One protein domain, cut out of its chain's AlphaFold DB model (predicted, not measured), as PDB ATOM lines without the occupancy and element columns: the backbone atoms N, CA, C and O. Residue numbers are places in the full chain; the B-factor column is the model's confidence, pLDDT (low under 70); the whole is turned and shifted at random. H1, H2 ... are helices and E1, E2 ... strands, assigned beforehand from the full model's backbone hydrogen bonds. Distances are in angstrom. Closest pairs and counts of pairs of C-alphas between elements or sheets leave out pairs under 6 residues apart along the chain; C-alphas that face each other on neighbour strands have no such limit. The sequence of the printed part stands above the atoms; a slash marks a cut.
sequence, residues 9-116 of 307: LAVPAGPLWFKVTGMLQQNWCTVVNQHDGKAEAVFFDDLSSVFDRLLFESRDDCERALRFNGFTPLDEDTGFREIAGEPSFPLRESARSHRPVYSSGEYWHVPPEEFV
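What this domain is: This is residues 9 to 116 of the 307 residues of an uncharacterized protein of Alphaproteobacteria bacterium ADurb.Bin100 (UniProt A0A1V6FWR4). A strongly twisted sheet, built mainly from the four strands E1 to E4 side by side, has the helix H1 packed over it along E3, while the short helix H2 sits off the sheet on the way to a small fifth strand, E5, which is added at the edge beyond E4. After E5, residues 94 to 116 make a long stretch with no named element, ending with Val 116 on the side of the sheet where H1 lies. The printed part has 108 residues with two named helices and five named strands, in the order E1 E2 E3 E4 H1 H2 E5; the sheet is mixed, in the order E1, E2, E3, E4, E5. The class is mixed, helices and strands, though under half of the residues, 48 of 108, are in named elements. The whole is compact, with a radius of gyration of the C-alphas of 13.1 A, and rounded, with spans of 34 by 28 by 26 A.

How they stand to each other: E1, residues 17 to 21, is an edge strand and forms a hairpin with E2, residues 25 to 33; they are antiparallel at 154 degrees, with N 17 and O 29 within hydrogen-bond range at 2.8 A. Residues 17 to 18 of E1 also pair antiparallel with residues 72 to 73. E2 forms a second hairpin with E3, residues 39 to 44, again antiparallel at 154 degrees, with N 32 and O 40 at 2.9 A. E3 and E4, residues 49 to 56, form the third hairpin, antiparallel at 157 degrees, with N 41 and O 54 at 2.8 A. E1 to E4 are thus a meander, each strand the antiparallel neighbour of the one before. E4 bends by 53 degrees at residue 52, and its pairing is staggered: residues 50 to 56 pair with E3, and residues 49 to 50 with E5, residues 91 to 93. E4 and E5 are parallel neighbours, with N 50 and O 92 at 2.8 A, and E5 is the other edge strand. H1, residues 59 to 68, is on the sheet at a height of 7.6 A, giving two layers, a helix on one face of a sheet. It lies over E3 and runs along the strands, at 27 degrees to E3 on the local plane; the closest C-alphas of the two are those of Ala 39 and Arg 59, 4.9 A apart. H2, residues 78 to 84, is not on the sheet, but only just, with 4 pairs of C-alphas within 10 A. It is apart from H1, and only just apart from E2, the closest C-alphas being 8.3 A apart. E4, H1, H2 and E5 make a strand-helix-strand unit, two parallel neighbour strands with helices between, and its crossover is right-handed. In H1 every O i to N i+4 pair is within hydrogen-bond range; in H2 it is 2 of 3.

Where its parts are: E1 begins at C-alpha 17 (232.721, 285.243, 187.581) and is 13.1 A long. E2 is the longest strand, 26.7 A; E3 measures 16.1 A and E4 21.1 A. H1 begins at C-alpha 59 (234.411, 273.256, 192.676) and is 14.3 A long, and H2 is 10.1 A. E5, 6.9 A long, ends at C-alpha 93 (221.095, 277.017, 176.309).

The domain as a whole: The two C-alphas farthest apart are those of Met 23 and Asp 36, at 38.5 A. The printed part has no cut, and no link is long: those from H1 to H2 and from H2 to E5 are short, the others tight. The mean pLDDT of the printed part is 76.9, with 24 residues under 70, among them residues 22 to 25, 94 to 100 and 111 to 116.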
ATOM      1  N   LEU A   9     219.085 277.141 183.439       72.62
ATOM      2  CA  LEU A   9     219.818 277.158 184.704       72.62
ATOM      3  C   LEU A   9     219.286 278.307 185.565       72.62
ATOM      4  O   LEU A   9     219.399 279.475 185.189       72.62
ATOM      5  N   ALA A  10     218.686 277.979 186.708       73.50
ATOM      6  CA  ALA A  10     218.242 278.969 187.688       73.50
ATOM      7  C   ALA A  10     219.432 279.724 188.311       73.50
ATOM      8  O   ALA A  10     220.588 279.370 188.078       73.50
ATOM      9  N   VAL A  11     219.145 280.761 189.105       71.56
ATOM     10  CA  VAL A  11     220.177 281.567 189.779       71.56
ATOM     11  C   VAL A  11     221.151 280.644 190.528       71.56
ATOM     12  O   VAL A  11     220.714 279.879 191.395       71.56
ATOM     13  N   PRO A  12     222.452 280.674 190.202       69.94
ATOM     14  CA  PRO A  12     223.436 279.819 190.840       69.94
ATOM     15  C   PRO A  12     223.647 280.244 192.297       69.94
ATOM     16  O   PRO A  12     223.682 281.425 192.621       69.94
ATOM     17  N   ALA A  13     223.839 279.272 193.189       63.06
ATOM     18  CA  ALA A  13     224.096 279.517 194.614       63.06
ATOM     19  C   ALA A  13     225.545 279.973 194.915       63.06
ATOM     20  O   ALA A  13     225.992 279.910 196.059       63.06
ATOM     21  N   GLY A  14     226.319 280.346 193.894       70.69
ATOM     22  CA  GLY A  14     227.742 280.678 193.979       70.69
ATOM     23  C   GLY A  14     228.071 282.013 193.311       70.69
ATOM     24  O   GLY A  14     227.196 282.595 192.671       70.69
ATOM     25  N   PRO A  15     229.321 282.495 193.444       82.75
ATOM     26  CA  PRO A  15     229.713 283.770 192.866       82.75
ATOM     27  C   PRO A  15     229.595 283.730 191.341       82.75
ATOM     28  O   PRO A  15     229.857 282.707 190.696       82.75
ATOM     29  N   LEU A  16     229.214 284.870 190.772       89.56
ATOM     30  CA  LEU A  16     229.347 285.119 189.345       89.56
ATOM     31  C   LEU A  16     230.784 285.528 189.064       89.56
ATOM     32  O   LEU A  16     231.359 286.328 189.794       89.56
ATOM     33  N   TRP A  17     231.362 284.967 188.017       91.44
ATOM     34  CA  TRP A  17     232.721 285.243 187.581       91.44
ATOM     35  C   TRP A  17     232.669 286.045 186.294       91.44
ATOM     36  O   TRP A  17     231.815 285.784 185.448       91.44
ATOM     37  N   PHE A  18     233.598 286.976 186.124       89.88
ATOM     38  CA  PHE A  18     233.706 287.760 184.904       89.88
ATOM     39  C   PHE A  18     235.152 287.844 184.419       89.88
ATOM     40  O   PHE A  18     236.096 287.803 185.206       89.88
ATOM     41  N   LYS A  19     235.319 287.995 183.107       87.69
ATOM     42  CA  LYS A  19     236.583 288.378 182.472       87.69
ATOM     43  C   LYS A  19     236.297 289.420 181.405       87.69
ATOM     44  O   LYS A  19     235.513 289.173 180.485       87.69
ATOM     45  N   VAL A  20     236.952 290.572 181.513       80.69
ATOM     46  CA  VAL A  20     236.914 291.591 180.463       80.69
ATOM     47  C   VAL A  20     237.825 291.139 179.331       80.69
ATOM     48  O   VAL A  20     239.005 290.858 179.529       80.69
ATOM     49  N   THR A  21     237.266 291.067 178.133       70.31
ATOM     50  CA  THR A  21     238.006 290.780 176.906       70.31
ATOM     51  C   THR A  21     238.133 292.029 176.048       70.31
ATOM     52  O   THR A  21     237.538 293.067 176.348       70.31
ATOM     53  N   GLY A  22     238.993 291.975 175.025       58.12
ATOM     54  CA  GLY A  22     239.247 293.122 174.150       58.12
ATOM     55  C   GLY A  22     237.946 293.771 173.657       58.12
ATOM     56  O   GLY A  22     236.972 293.081 173.371       58.12
ATOM     57  N   MET A  23     237.933 295.107 173.569       58.03
ATOM     58  CA  MET A  23     236.746 295.926 173.247       58.03
ATOM     59  C   MET A  23     235.619 295.915 174.303       58.03
ATOM     60  O   MET A  23     234.452 296.040 173.944       58.03
ATOM     61  N   LEU A  24     235.957 295.817 175.598       56.25
ATOM     62  CA  LEU A  24     235.016 295.933 176.734       56.25
ATOM     63  C   LEU A  24     233.918 294.855 176.774       56.25
ATOM     64  O   LEU A  24     232.950 294.990 177.519       56.25
ATOM     65  N   GLN A  25     234.062 293.779 175.998       65.88
ATOM     66  CA  GLN A  25     233.129 292.659 176.043       65.88
ATOM     67  C   GLN A  25     233.376 291.830 177.299       65.88
ATOM     68  O   GLN A  25     234.519 291.483 177.618       65.88
ATOM     69  N   GLN A  26     232.297 291.510 178.003       74.50
ATOM     70  CA  GLN A  26     232.333 290.770 179.254       74.50
ATOM     71  C   GLN A  26     231.946 289.324 178.978       74.50
ATOM     72  O   GLN A  26     231.011 289.047 178.227       74.50
ATOM     73  N   ASN A  27     232.689 288.395 179.570       82.94
ATOM     74  CA  ASN A  27     232.294 286.994 179.581       82.94
ATOM     75  C   ASN A  27     232.019 286.592 181.003       82.94
ATOM     76  O   ASN A  27     232.866 286.789 181.878       82.94
ATOM     77  N   TRP A  28     230.847 286.009 181.190       88.62
ATOM     78  CA  TRP A  28     230.391 285.557 182.477       88.62
ATOM     79  C   TRP A  28     230.616 284.064 182.611       88.62
ATOM     80  O   TRP A  28     230.557 283.302 181.643       88.62
ATOM     81  N   CYS A  29     230.871 283.645 183.840       91.19
ATOM     82  CA  CYS A  29     230.925 282.248 184.202       91.19
ATOM     83  C   CYS A  29     230.251 282.037 185.554       91.19
ATOM     84  O   CYS A  29     230.321 282.874 186.454       91.19
ATOM     85  N   THR A  30     229.608 280.889 185.719       91.38
ATOM     86  CA  THR A  30     229.178 280.404 187.027       91.38
ATOM     87  C   THR A  30     229.621 278.965 187.225       91.38
ATOM     88  O   THR A  30     229.833 278.242 186.254       91.38
ATOM     89  N   VAL A  31     229.784 278.561 188.482       90.38
ATOM     90  CA  VAL A  31     230.224 277.213 188.845       90.38
ATOM     91  C   VAL A  31     229.054 276.442 189.439       90.38
ATOM     92  O   VAL A  31     228.490 276.835 190.463       90.38
ATOM     93  N   VAL A  32     228.700 275.332 188.798       87.75
ATOM     94  CA  VAL A  32     227.597 274.457 189.200       87.75
ATOM     95  C   VAL A  32     228.167 273.165 189.769       87.75
ATOM     96  O   VAL A  32     228.913 272.460 189.096       87.75
ATOM     97  N   ASN A  33     227.805 272.836 191.009       82.81
ATOM     98  CA  ASN A  33     228.166 271.552 191.608       82.81
ATOM     99  C   ASN A  33     227.321 270.427 191.003       82.81
ATOM    100  O   ASN A  33     226.098 270.539 190.928       82.81
ATOM    101  N   GLN A  34     227.977 269.334 190.637       76.62
ATOM    102  CA  GLN A  34     227.351 268.100 190.183       76.62
ATOM    103  C   GLN A  34     227.111 267.155 191.370       76.62
ATOM    104  O   GLN A  34     227.704 267.290 192.444       76.62
ATOM    105  N   HIS A  35     226.215 266.183 191.195       69.50
ATOM    106  CA  HIS A  35     225.825 265.254 192.265       69.50
ATOM    107  C   HIS A  35     226.944 264.301 192.720       69.50
ATOM    108  O   HIS A  35     226.870 263.760 193.820       69.50
ATOM    109  N   ASP A  36     227.967 264.095 191.894       74.56
ATOM    110  CA  ASP A  36     229.113 263.215 192.138       74.56
ATOM    111  C   ASP A  36     230.303 263.928 192.810       74.56
ATOM    112  O   ASP A  36     231.360 263.327 192.990       74.56
ATOM    113  N   GLY A  37     230.136 265.194 193.208       74.00
ATOM    114  CA  GLY A  37     231.192 266.011 193.813       74.00
ATOM    115  C   GLY A  37     232.040 266.788 192.804       74.00
ATOM    116  O   GLY A  37     232.829 267.639 193.220       74.00
ATOM    117  N   LYS A  38     231.832 266.561 191.501       80.25
ATOM    118  CA  LYS A  38     232.438 267.350 190.426       80.25
ATOM    119  C   LYS A  38     231.802 268.729 190.326       80.25
ATOM    120  O   LYS A  38     230.760 269.007 190.924       80.25
ATOM    121  N   ALA A  39     232.417 269.606 189.546       85.00
ATOM    122  CA  ALA A  39     231.843 270.905 189.236       85.00
ATOM    123  C   ALA A  39     231.952 271.222 187.750       85.00
ATOM    124  O   ALA A  39     232.845 270.746 187.058       85.00
ATOM    125  N   GLU A  40     231.039 272.047 187.269       87.06
ATOM    126  CA  GLU A  40     231.009 272.514 185.893       87.06
ATOM    127  C   GLU A  40     231.100 274.042 185.864       87.06
ATOM    128  O   GLU A  40     230.291 274.724 186.498       87.06
ATOM    129  N   ALA A  41     232.072 274.581 185.127       88.88
ATOM    130  CA  ALA A  41     232.077 275.979 184.717       88.88
ATOM    131  C   ALA A  41     231.103 276.142 183.555       88.88
ATOM    132  O   ALA A  41     231.241 275.472 182.532       88.88
ATOM    133  N   VAL A  42     230.146 277.047 183.700       88.88
ATOM    134  CA  VAL A  42     229.149 277.364 182.681       88.88
ATOM    135  C   VAL A  42     229.398 278.786 182.212       88.88
ATOM    136  O   VAL A  42     229.219 279.721 182.993       88.88
ATOM    137  N   PHE A  43     229.802 278.946 180.953       87.69
ATOM    138  CA  PHE A  43     230.112 280.242 180.354       87.69
ATOM    139  C   PHE A  43     228.911 280.786 179.585       87.69
ATOM    140  O   PHE A  43     228.258 280.069 178.818       87.69
ATOM    141  N   PHE A  44     228.623 282.066 179.794       87.75
ATOM    142  CA  PHE A  44     227.473 282.742 179.207       87.75
ATOM    143  C   PHE A  44     227.757 284.224 178.948       87.75
ATOM    144  O   PHE A  44     228.727 284.796 179.448       87.75
ATOM    145  N   ASP A  45     226.945 284.830 178.087       84.38
ATOM    146  CA  ASP A  45     227.091 286.233 177.701       84.38
ATOM    147  C   ASP A  45     226.180 287.165 178.515       84.38
ATOM    148  O   ASP A  45     225.392 286.723 179.350       84.38
ATOM    149  N   ASP A  46     226.269 288.472 178.258       83.00
ATOM    150  CA  ASP A  46     225.453 289.498 178.931       83.00
ATOM    151  C   ASP A  46     223.940 289.288 178.742       83.00
ATOM    152  O   ASP A  46     223.125 289.752 179.538       83.00
ATOM    153  N   LEU A  47     223.544 288.552 177.695       83.12
ATOM    154  CA  LEU A  47     222.158 288.172 177.420       83.12
ATOM    155  C   LEU A  47     221.781 286.842 178.078       83.12
ATOM    156  O   LEU A  47     220.707 286.300 177.810       83.12
ATOM    157  N   SER A  48     222.646 286.326 178.955       83.94
ATOM    158  CA  SER A  48     222.411 285.125 179.758       83.94
ATOM    159  C   SER A  48     222.255 283.859 178.907       83.94
ATOM    160  O   SER A  48     221.622 282.879 179.309       83.94
ATOM    161  N   SER A  49     222.845 283.881 177.706       84.56
ATOM    162  CA  SER A  49     222.893 282.738 176.802       84.56
ATOM    163  C   SER A  49     224.134 281.905 177.100       84.56
ATOM    164  O   SER A  49     225.255 282.385 176.931       84.56
ATOM    165  N   VAL A  50     223.941 280.655 177.526       84.75
ATOM    166  CA  VAL A  50     225.028 279.687 177.713       84.75
ATOM    167  C   VAL A  50     225.579 279.312 176.350       84.75
ATOM    168  O   VAL A  50     224.821 278.945 175.447       84.75
ATOM    169  N   PHE A  51     226.895 279.408 176.209       82.69
ATOM    170  CA  PHE A  51     227.576 279.089 174.959       82.69
ATOM    171  C   PHE A  51     228.716 278.084 175.122       82.69
ATOM    172  O   PHE A  51     229.179 277.562 174.111       82.69
ATOM    173  N   ASP A  52     229.167 277.803 176.349       82.06
ATOM    174  CA  ASP A  52     230.260 276.862 176.588       82.06
ATOM    175  C   ASP A  52     230.248 276.295 178.016       82.06
ATOM    176  O   ASP A  52     229.696 276.912 178.932       82.06
ATOM    177  N   ARG A  53     230.859 275.119 178.209       86.56
ATOM    178  CA  ARG A  53     230.922 274.407 179.496       86.56
ATOM    179  C   ARG A  53     232.248 273.662 179.663       86.56
ATOM    180  O   ARG A  53     232.750 273.065 178.717       86.56
ATOM    181  N   LEU A  54     232.780 273.635 180.884       82.44
ATOM    182  CA  LEU A  54     233.951 272.832 181.252       82.44
ATOM    183  C   LEU A  54     233.704 272.047 182.534       82.44
ATOM    184  O   LEU A  54     233.255 272.614 183.526       82.44
ATOM    185  N   LEU A  55     234.050 270.760 182.526       83.31
ATOM    186  CA  LEU A  55     233.923 269.880 183.685       83.31
ATOM    187  C   LEU A  55     235.241 269.808 184.468       83.31
ATOM    188  O   LEU A  55     236.313 269.672 183.883       83.31
ATOM    189  N   PHE A  56     235.133 269.837 185.792       80.75
ATOM    190  CA  PHE A  56     236.233 269.765 186.746       80.75
ATOM    191  C   PHE A  56     235.940 268.729 187.826       80.75
ATOM    192  O   PHE A  56     234.786 268.493 188.180       80.75
ATOM    193  N   GLU A  57     236.993 268.150 188.399       79.31
ATOM    194  CA  GLU A  57     236.874 267.146 189.464       79.31
ATOM    195  C   GLU A  57     236.318 267.724 190.775       79.31
ATOM    196  O   GLU A  57     235.751 266.991 191.580       79.31
ATOM    197  N   SER A  58     236.407 269.043 190.978       80.50
ATOM    198  CA  SER A  58     235.778 269.729 192.107       80.50
ATOM    199  C   SER A  58     235.456 271.195 191.821       80.50
ATOM    200  O   SER A  58     235.925 271.796 190.852       80.50
ATOM    201  N   ARG A  59     234.679 271.813 192.714       84.06
ATOM    202  CA  ARG A  59     234.411 273.256 192.676       84.06
ATOM    203  C   ARG A  59     235.677 274.089 192.827       84.06
ATOM    204  O   ARG A  59     235.889 275.020 192.060       84.06
ATOM    205  N   ASP A  60     236.527 273.736 193.783       79.50
ATOM    206  CA  ASP A  60     237.744 274.497 194.063       79.50
ATOM    207  C   ASP A  60     238.712 274.483 192.870       79.50
ATOM    208  O   ASP A  60     239.392 275.469 192.597       79.50
ATOM    209  N   ASP A  61     238.774 273.363 192.150       79.00
ATOM    210  CA  ASP A  61     239.501 273.226 190.886       79.00
ATOM    211  C   ASP A  61     238.984 274.167 189.814       79.00
ATOM    212  O   ASP A  61     239.758 274.893 189.193       79.00
ATOM    213  N   CYS A  62     237.666 274.158 189.628       85.75
ATOM    214  CA  CYS A  62     236.983 275.022 188.687       85.75
ATOM    215  C   CYS A  62     237.284 276.500 188.987       85.75
ATOM    216  O   CYS A  62     237.691 277.248 188.100       85.75
ATOM    217  N   GLU A  63     237.153 276.923 190.245       86.81
ATOM    218  CA  GLU A  63     237.403 278.307 190.664       86.81
ATOM    219  C   GLU A  63     238.884 278.709 190.513       86.81
ATOM    220  O   GLU A  63     239.188 279.822 190.076       86.81
ATOM    221  N   ARG A  64     239.834 277.802 190.791       79.75
ATOM    222  CA  ARG A  64     241.265 278.045 190.528       79.75
ATOM    223  C   ARG A  64     241.570 278.163 189.040       79.75
ATOM    224  O   ARG A  64     242.330 279.049 188.648       79.75
ATOM    225  N   ALA A  65     240.972 277.304 188.219       82.56
ATOM    226  CA  ALA A  65     241.130 277.340 186.772       82.56
ATOM    227  C   ALA A  65     240.596 278.649 186.174       82.56
ATOM    228  O   ALA A  65     241.232 279.229 185.292       82.56
ATOM    229  N   LEU A  66     239.472 279.148 186.697       86.88
ATOM    230  CA  LEU A  66     238.910 280.447 186.331       86.88
ATOM    231  C   LEU A  66     239.883 281.587 186.658       86.88
ATOM    232  O   LEU A  66     240.213 282.373 185.769       86.88
ATOM    233  N   ARG A  67     240.422 281.639 187.883       84.06
ATOM    234  CA  ARG A  67     241.420 282.660 188.260       84.06
ATOM    235  C   ARG A  67     242.682 282.607 187.412       84.06
ATOM    236  O   ARG A  67     243.161 283.652 186.982       84.06
ATOM    237  N   PHE A  68     243.210 281.409 187.159       83.00
ATOM    238  CA  PHE A  68     244.382 281.225 186.300       83.00
ATOM    239  C   PHE A  68     244.149 281.816 184.906       83.00
ATOM    240  O   PHE A  68     245.018 282.478 184.348       83.00
ATOM    241  N   ASN A  69     242.935 281.647 184.386       83.94
ATOM    242  CA  ASN A  69     242.520 282.190 183.101       83.94
ATOM    243  C   ASN A  69     242.062 283.656 183.160       83.94
ATOM    244  O   ASN A  69     241.534 284.165 182.170       83.94
ATOM    245  N   GLY A  70     242.290 284.358 184.273       85.19
ATOM    246  CA  GLY A  70     242.020 285.788 184.413       85.19
ATOM    247  C   GLY A  70     240.552 286.139 184.647       85.19
ATOM    248  O   GLY A  70     240.153 287.259 184.338       85.19
ATOM    249  N   PHE A  71     239.746 285.199 185.147       89.00
ATOM    250  CA  PHE A  71     238.408 285.500 185.653       89.00
ATOM    251  C   PHE A  71     238.466 285.958 187.112       89.00
ATOM    252  O   PHE A  71     239.197 285.396 187.932       89.00
ATOM    253  N   THR A  72     237.623 286.929 187.442       87.62
ATOM    254  CA  THR A  72     237.494 287.521 188.776       87.62
ATOM    255  C   THR A  72     236.067 287.309 189.286       87.62
ATOM    256  O   THR A  72     235.122 287.481 188.511       87.62
ATOM    257  N   PRO A  73     235.856 286.926 190.559       88.69
ATOM    258  CA  PRO A  73     234.526 286.946 191.160       88.69
ATOM    259  C   PRO A  73     233.960 288.370 191.170       88.69
ATOM    260  O   PRO A  73     234.637 289.305 191.586       88.69
ATOM    261  N   LEU A  74     232.704 288.537 190.766       85.00
ATOM    262  CA  LEU A  74     232.030 289.835 190.714       85.00
ATOM    263  C   LEU A  74     231.993 290.525 192.085       85.00
ATOM    264  O   LEU A  74     232.127 291.740 192.172       85.00
ATOM    265  N   ASP A  75     231.863 289.748 193.162       81.81
ATOM    266  CA  ASP A  75     231.848 290.272 194.532       81.81
ATOM    267  C   ASP A  75     233.223 290.793 195.005       81.81
ATOM    268  O   ASP A  75     233.290 291.503 196.005       81.81
ATOM    269  N   GLU A  76     234.317 290.468 194.303       79.62
ATOM    270  CA  GLU A  76     235.666 290.978 194.606       79.62
ATOM    271  C   GLU A  76     235.972 292.321 193.930       79.62
ATOM    272  O   GLU A  76     236.931 292.988 194.319       79.62
ATOM    273  N   ASP A  77     235.154 292.746 192.961       76.69
ATOM    274  CA  ASP A  77     235.292 294.029 192.268       76.69
ATOM    275  C   ASP A  77     233.971 294.811 192.311       76.69
ATOM    276  O   ASP A  77     233.173 294.845 191.369       76.69
ATOM    277  N   THR A  78     233.732 295.459 193.455       68.06
ATOM    278  CA  THR A  78     232.512 296.241 193.700       68.06
ATOM    279  C   THR A  78     232.359 297.410 192.727       68.06
ATOM    280  O   THR A  78     231.236 297.750 192.365       68.06
ATOM    281  N   GLY A  79     233.470 298.006 192.277       75.19
ATOM    282  CA  GLY A  79     233.447 299.102 191.306       75.19
ATOM    283  C   GLY A  79     233.034 298.626 189.915       75.19
ATOM    284  O   GLY A  79     232.273 299.304 189.228       75.19
ATOM    285  N   PHE A  80     233.475 297.434 189.513       73.69
ATOM    286  CA  PHE A  80     233.055 296.833 188.253       73.69
ATOM    287  C   PHE A  80     231.572 296.455 188.254       73.69
ATOM    288  O   PHE A  80     230.884 296.729 187.273       73.69
ATOM    289  N   ARG A  81     231.044 295.903 189.357       77.12
ATOM    290  CA  ARG A  81     229.618 295.539 189.484       77.12
ATOM    291  C   ARG A  81     228.674 296.718 189.241       77.12
ATOM    292  O   ARG A  81     227.666 296.559 188.560       77.12
ATOM    293  N   GLU A  82     229.009 297.900 189.755       74.69
ATOM    294  CA  GLU A  82     228.204 299.114 189.558       74.69
ATOM    295  C   GLU A  82     228.166 299.575 188.091       74.69
ATOM    296  O   GLU A  82     227.174 300.152 187.649       74.69
ATOM    297  N   ILE A  83     229.229 299.303 187.329       73.31
ATOM    298  CA  ILE A  83     229.383 299.735 185.931       73.31
ATOM    299  C   ILE A  83     228.816 298.694 184.956       73.31
ATOM    300  O   ILE A  83     228.173 299.052 183.970       73.31
ATOM    301  N   ALA A  84     229.080 297.413 185.209       70.31
ATOM    302  CA  ALA A  84     228.708 296.296 184.347       70.31
ATOM    303  C   ALA A  84     227.258 295.832 184.545       70.31
ATOM    304  O   ALA A  84     226.637 295.339 183.603       70.31
ATOM    305  N   GLY A  85     226.712 296.007 185.752       76.81
ATOM    306  CA  GLY A  85     225.448 295.401 186.154       76.81
ATOM    307  C   GLY A  85     225.572 293.898 186.425       76.81
ATOM    308  O   GLY A  85     226.669 293.344 186.499       76.81
ATOM    309  N   GLU A  86     224.425 293.240 186.597       76.00
ATOM    310  CA  GLU A  86     224.337 291.791 186.794       76.00
ATOM    311  C   GLU A  86     223.614 291.117 185.622       76.00
ATOM    312  O   GLU A  86     222.620 291.654 185.118       76.00
ATOM    313  N   PRO A  87     224.071 289.926 185.198       80.31
ATOM    314  CA  PRO A  87     223.373 289.144 184.193       80.31
ATOM    315  C   PRO A  87     222.004 288.678 184.704       80.31
ATOM    316  O   PRO A  87     221.760 288.526 185.902       80.31
ATOM    317  N   SER A  88     221.091 288.442 183.766       83.38
ATOM    318  CA  SER A  88     219.731 288.003 184.069       83.38
ATOM    319  C   SER A  88     219.649 286.482 184.226       83.38
ATOM    320  O   SER A  88     220.413 285.719 183.651       83.38
ATOM    321  N   PHE A  89     218.676 286.004 184.994       81.06
ATOM    322  CA  PHE A  89     218.426 284.571 185.166       81.06
ATOM    323  C   PHE A  89     216.958 284.249 184.849       81.06
ATOM    324  O   PHE A  89     216.097 285.116 185.022       81.06
ATOM    325  N   PRO A  90     216.633 283.018 184.408       84.38
ATOM    326  CA  PRO A  90     217.524 281.864 184.252       84.38
ATOM    327  C   PRO A  90     218.383 281.923 182.980       84.38
ATOM    328  O   PRO A  90     217.956 282.477 181.965       84.38
ATOM    329  N   LEU A  91     219.563 281.298 183.025       84.50
ATOM    330  CA  LEU A  91     220.401 281.131 181.838       84.50
ATOM    331  C   LEU A  91     219.730 280.167 180.858       84.50
ATOM    332  O   LEU A  91     219.084 279.200 181.276       84.50
ATOM    333  N   ARG A  92     219.911 280.406 179.558       83.12
ATOM    334  CA  ARG A  92     219.317 279.592 178.487       83.12
ATOM    335  C   ARG A  92     220.394 278.969 177.614       83.12
ATOM    336  O   ARG A  92     221.321 279.656 177.200       83.12
ATOM    337  N   GLU A  93     220.240 277.689 177.291       78.81
ATOM    338  CA  GLU A  93     221.095 277.017 176.309       78.81
ATOM    339  C   GLU A  93     220.961 277.664 174.926       78.81
ATOM    340  O   GLU A  93     219.865 277.725 174.360       78.81
ATOM    341  N   SER A  94     222.076 278.107 174.344       68.62
ATOM    342  CA  SER A  94     222.100 278.679 173.001       68.62
ATOM    343  C   SER A  94     222.970 277.845 172.068       68.62
ATOM    344  O   SER A  94     224.192 277.939 172.050       68.62
ATOM    345  N   ALA A  95     222.328 277.064 171.197       51.75
ATOM    346  CA  ALA A  95     223.013 276.229 170.205       51.75
ATOM    347  C   ALA A  95     223.696 277.024 169.064       51.75
ATOM    348  O   ALA A  95     224.220 276.419 168.129       51.75
ATOM    349  N   ARG A  96     223.613 278.363 169.062       51.16
ATOM    350  CA  ARG A  96     224.076 279.243 167.969       51.16
ATOM    351  C   ARG A  96     224.723 280.520 168.492       51.16
ATOM    352  O   ARG A  96     224.432 281.622 168.020       51.16
ATOM    353  N   SER A  97     225.587 280.380 169.483       55.72
ATOM    354  CA  SER A  97     226.425 281.497 169.878       55.72
ATOM    355  C   SER A  97     227.477 281.755 168.795       55.72
ATOM    356  O   SER A  97     228.248 280.866 168.453       55.72
ATOM    357  N   HIS A  98     227.509 282.972 168.244       62.06
ATOM    358  CA  HIS A  98     228.623 283.443 167.405       62.06
ATOM    359  C   HIS A  98     229.811 283.914 168.267       62.06
ATOM    360  O   HIS A  98     230.725 284.567 167.762       62.06
ATOM    361  N   ARG A  99     229.768 283.660 169.583       66.62
ATOM    362  CA  ARG A  99     230.815 284.056 170.522       66.62
ATOM    363  C   ARG A  99     232.007 283.096 170.437       66.62
ATOM    364  O   ARG A  99     231.830 281.936 170.062       66.62
ATOM    365  N   PRO A 100     233.210 283.566 170.799       66.25
ATOM    366  CA  PRO A 100     234.368 282.696 170.951       66.25
ATOM    367  C   PRO A 100     234.119 281.561 171.954       66.25
ATOM    368  O   PRO A 100     233.355 281.720 172.904       66.25
ATOM    369  N   VAL A 101     234.792 280.427 171.750       70.94
ATOM    370  CA  VAL A 101     234.758 279.274 172.663       70.94
ATOM    371  C   VAL A 101     235.753 279.531 173.793       70.94
ATOM    372  O   VAL A 101     236.964 279.405 173.602       70.94
ATOM    373  N   TYR A 102     235.240 279.931 174.956       72.44
ATOM    374  CA  TYR A 102     236.050 280.367 176.100       72.44
ATOM    375  C   TYR A 102     236.706 279.238 176.875       72.44
ATOM    376  O   TYR A 102     237.514 279.523 177.748       72.44
ATOM    377  N   SER A 103     236.386 277.990 176.550       65.50
ATOM    378  CA  SER A 103     237.037 276.796 177.073       65.50
ATOM    379  C   SER A 103     238.250 276.331 176.259       65.50
ATOM    380  O   SER A 103     238.833 275.291 176.576       65.50
ATOM    381  N   SER A 104     238.653 277.055 175.203       66.25
ATOM    382  CA  SER A 104     239.714 276.592 174.298       66.25
ATOM    383  C   SER A 104     240.625 277.692 173.738       66.25
ATOM    384  O   SER A 104     240.280 278.875 173.696       66.25
ATOM    385  N   GLY A 105     241.795 277.267 173.250       72.44
ATOM    386  CA  GLY A 105     242.671 278.064 172.392       72.44
ATOM    387  C   GLY A 105     243.224 279.322 173.062       72.44
ATOM    388  O   GLY A 105     243.940 279.245 174.053       72.44
ATOM    389  N   GLU A 106     242.927 280.480 172.474       69.25
ATOM    390  CA  GLU A 106     243.427 281.793 172.906       69.25
ATOM    391  C   GLU A 106     242.856 282.246 174.261       69.25
ATOM    392  O   GLU A 106     243.497 283.006 174.984       69.25
ATOM    393  N   TYR A 107     241.653 281.789 174.622       71.31
ATOM    394  CA  TYR A 107     240.923 282.308 175.783       71.31
ATOM    395  C   TYR A 107     241.033 281.428 177.026       71.31
ATOM    396  O   TYR A 107     240.740 281.908 178.129       71.31
ATOM    397  N   TRP A 108     241.477 280.183 176.834       75.31
ATOM    398  CA  TRP A 108     241.631 279.180 177.875       75.31
ATOM    399  C   TRP A 108     242.964 278.459 177.759       75.31
ATOM    400  O   TRP A 108     243.200 277.650 176.860       75.31
ATOM    401  N   HIS A 109     243.816 278.709 178.734       80.81
ATOM    402  CA  HIS A 109     244.991 277.912 178.992       80.81
ATOM    403  C   HIS A 109     244.615 276.833 179.998       80.81
ATOM    404  O   HIS A 109     244.074 277.128 181.068       80.81
ATOM    405  N   VAL A 110     244.913 275.579 179.652       77.12
ATOM    406  CA  VAL A 110     244.810 274.466 180.596       77.12
ATOM    407  C   VAL A 110     245.718 274.809 181.775       77.12
ATOM    408  O   VAL A 110     246.932 274.924 181.571       77.12
ATOM    409  N   PRO A 111     245.163 275.044 182.979       67.12
ATOM    410  CA  PRO A 111     245.997 275.354 184.123       67.12
ATOM    411  C   PRO A 111     246.931 274.165 184.373       67.12
ATOM    412  O   PRO A 111     246.477 273.021 184.256       67.12
ATOM    413  N   PRO A 112     248.213 274.397 184.697       62.06
ATOM    414  CA  PRO A 112     249.124 273.314 185.046       62.06
ATOM    415  C   PRO A 112     248.501 272.437 186.143       62.06
ATOM    416  O   PRO A 112     247.782 272.959 186.990       62.06
ATOM    417  N   GLU A 113     248.746 271.123 186.159       51.72
ATOM    418  CA  GLU A 113     248.056 270.192 187.082       51.72
ATOM    419  C   GLU A 113     248.155 270.604 188.571       51.72
ATOM    420  O   GLU A 113     247.260 270.335 189.368       51.72
ATOM    421  N   GLU A 114     249.194 271.352 188.950       49.88
ATOM    422  CA  GLU A 114     249.373 271.968 190.275       49.88
ATOM    423  C   GLU A 114     248.319 273.036 190.655       49.88
ATOM    424  O   GLU A 114     248.145 273.327 191.839       49.88
ATOM    425  N   PHE A 115     247.579 273.586 189.684       48.59
ATOM    426  CA  PHE A 115     246.481 274.542 189.880       48.59
ATOM    427  C   PHE A 115     245.120 273.869 190.104       48.59
ATOM    428  O   PHE A 115     244.218 274.507 190.643       48.59
ATOM    429  N   VAL A 116     244.925 272.612 189.692       52.94
ATOM    430  CA  VAL A 116     243.591 271.994 189.559       52.94
ATOM    431  C   VAL A 116     243.652 270.515 189.968       52.94
ATOM    432  O   VAL A 116     243.397 269.640 189.157       52.94
TER     433      VAL A 116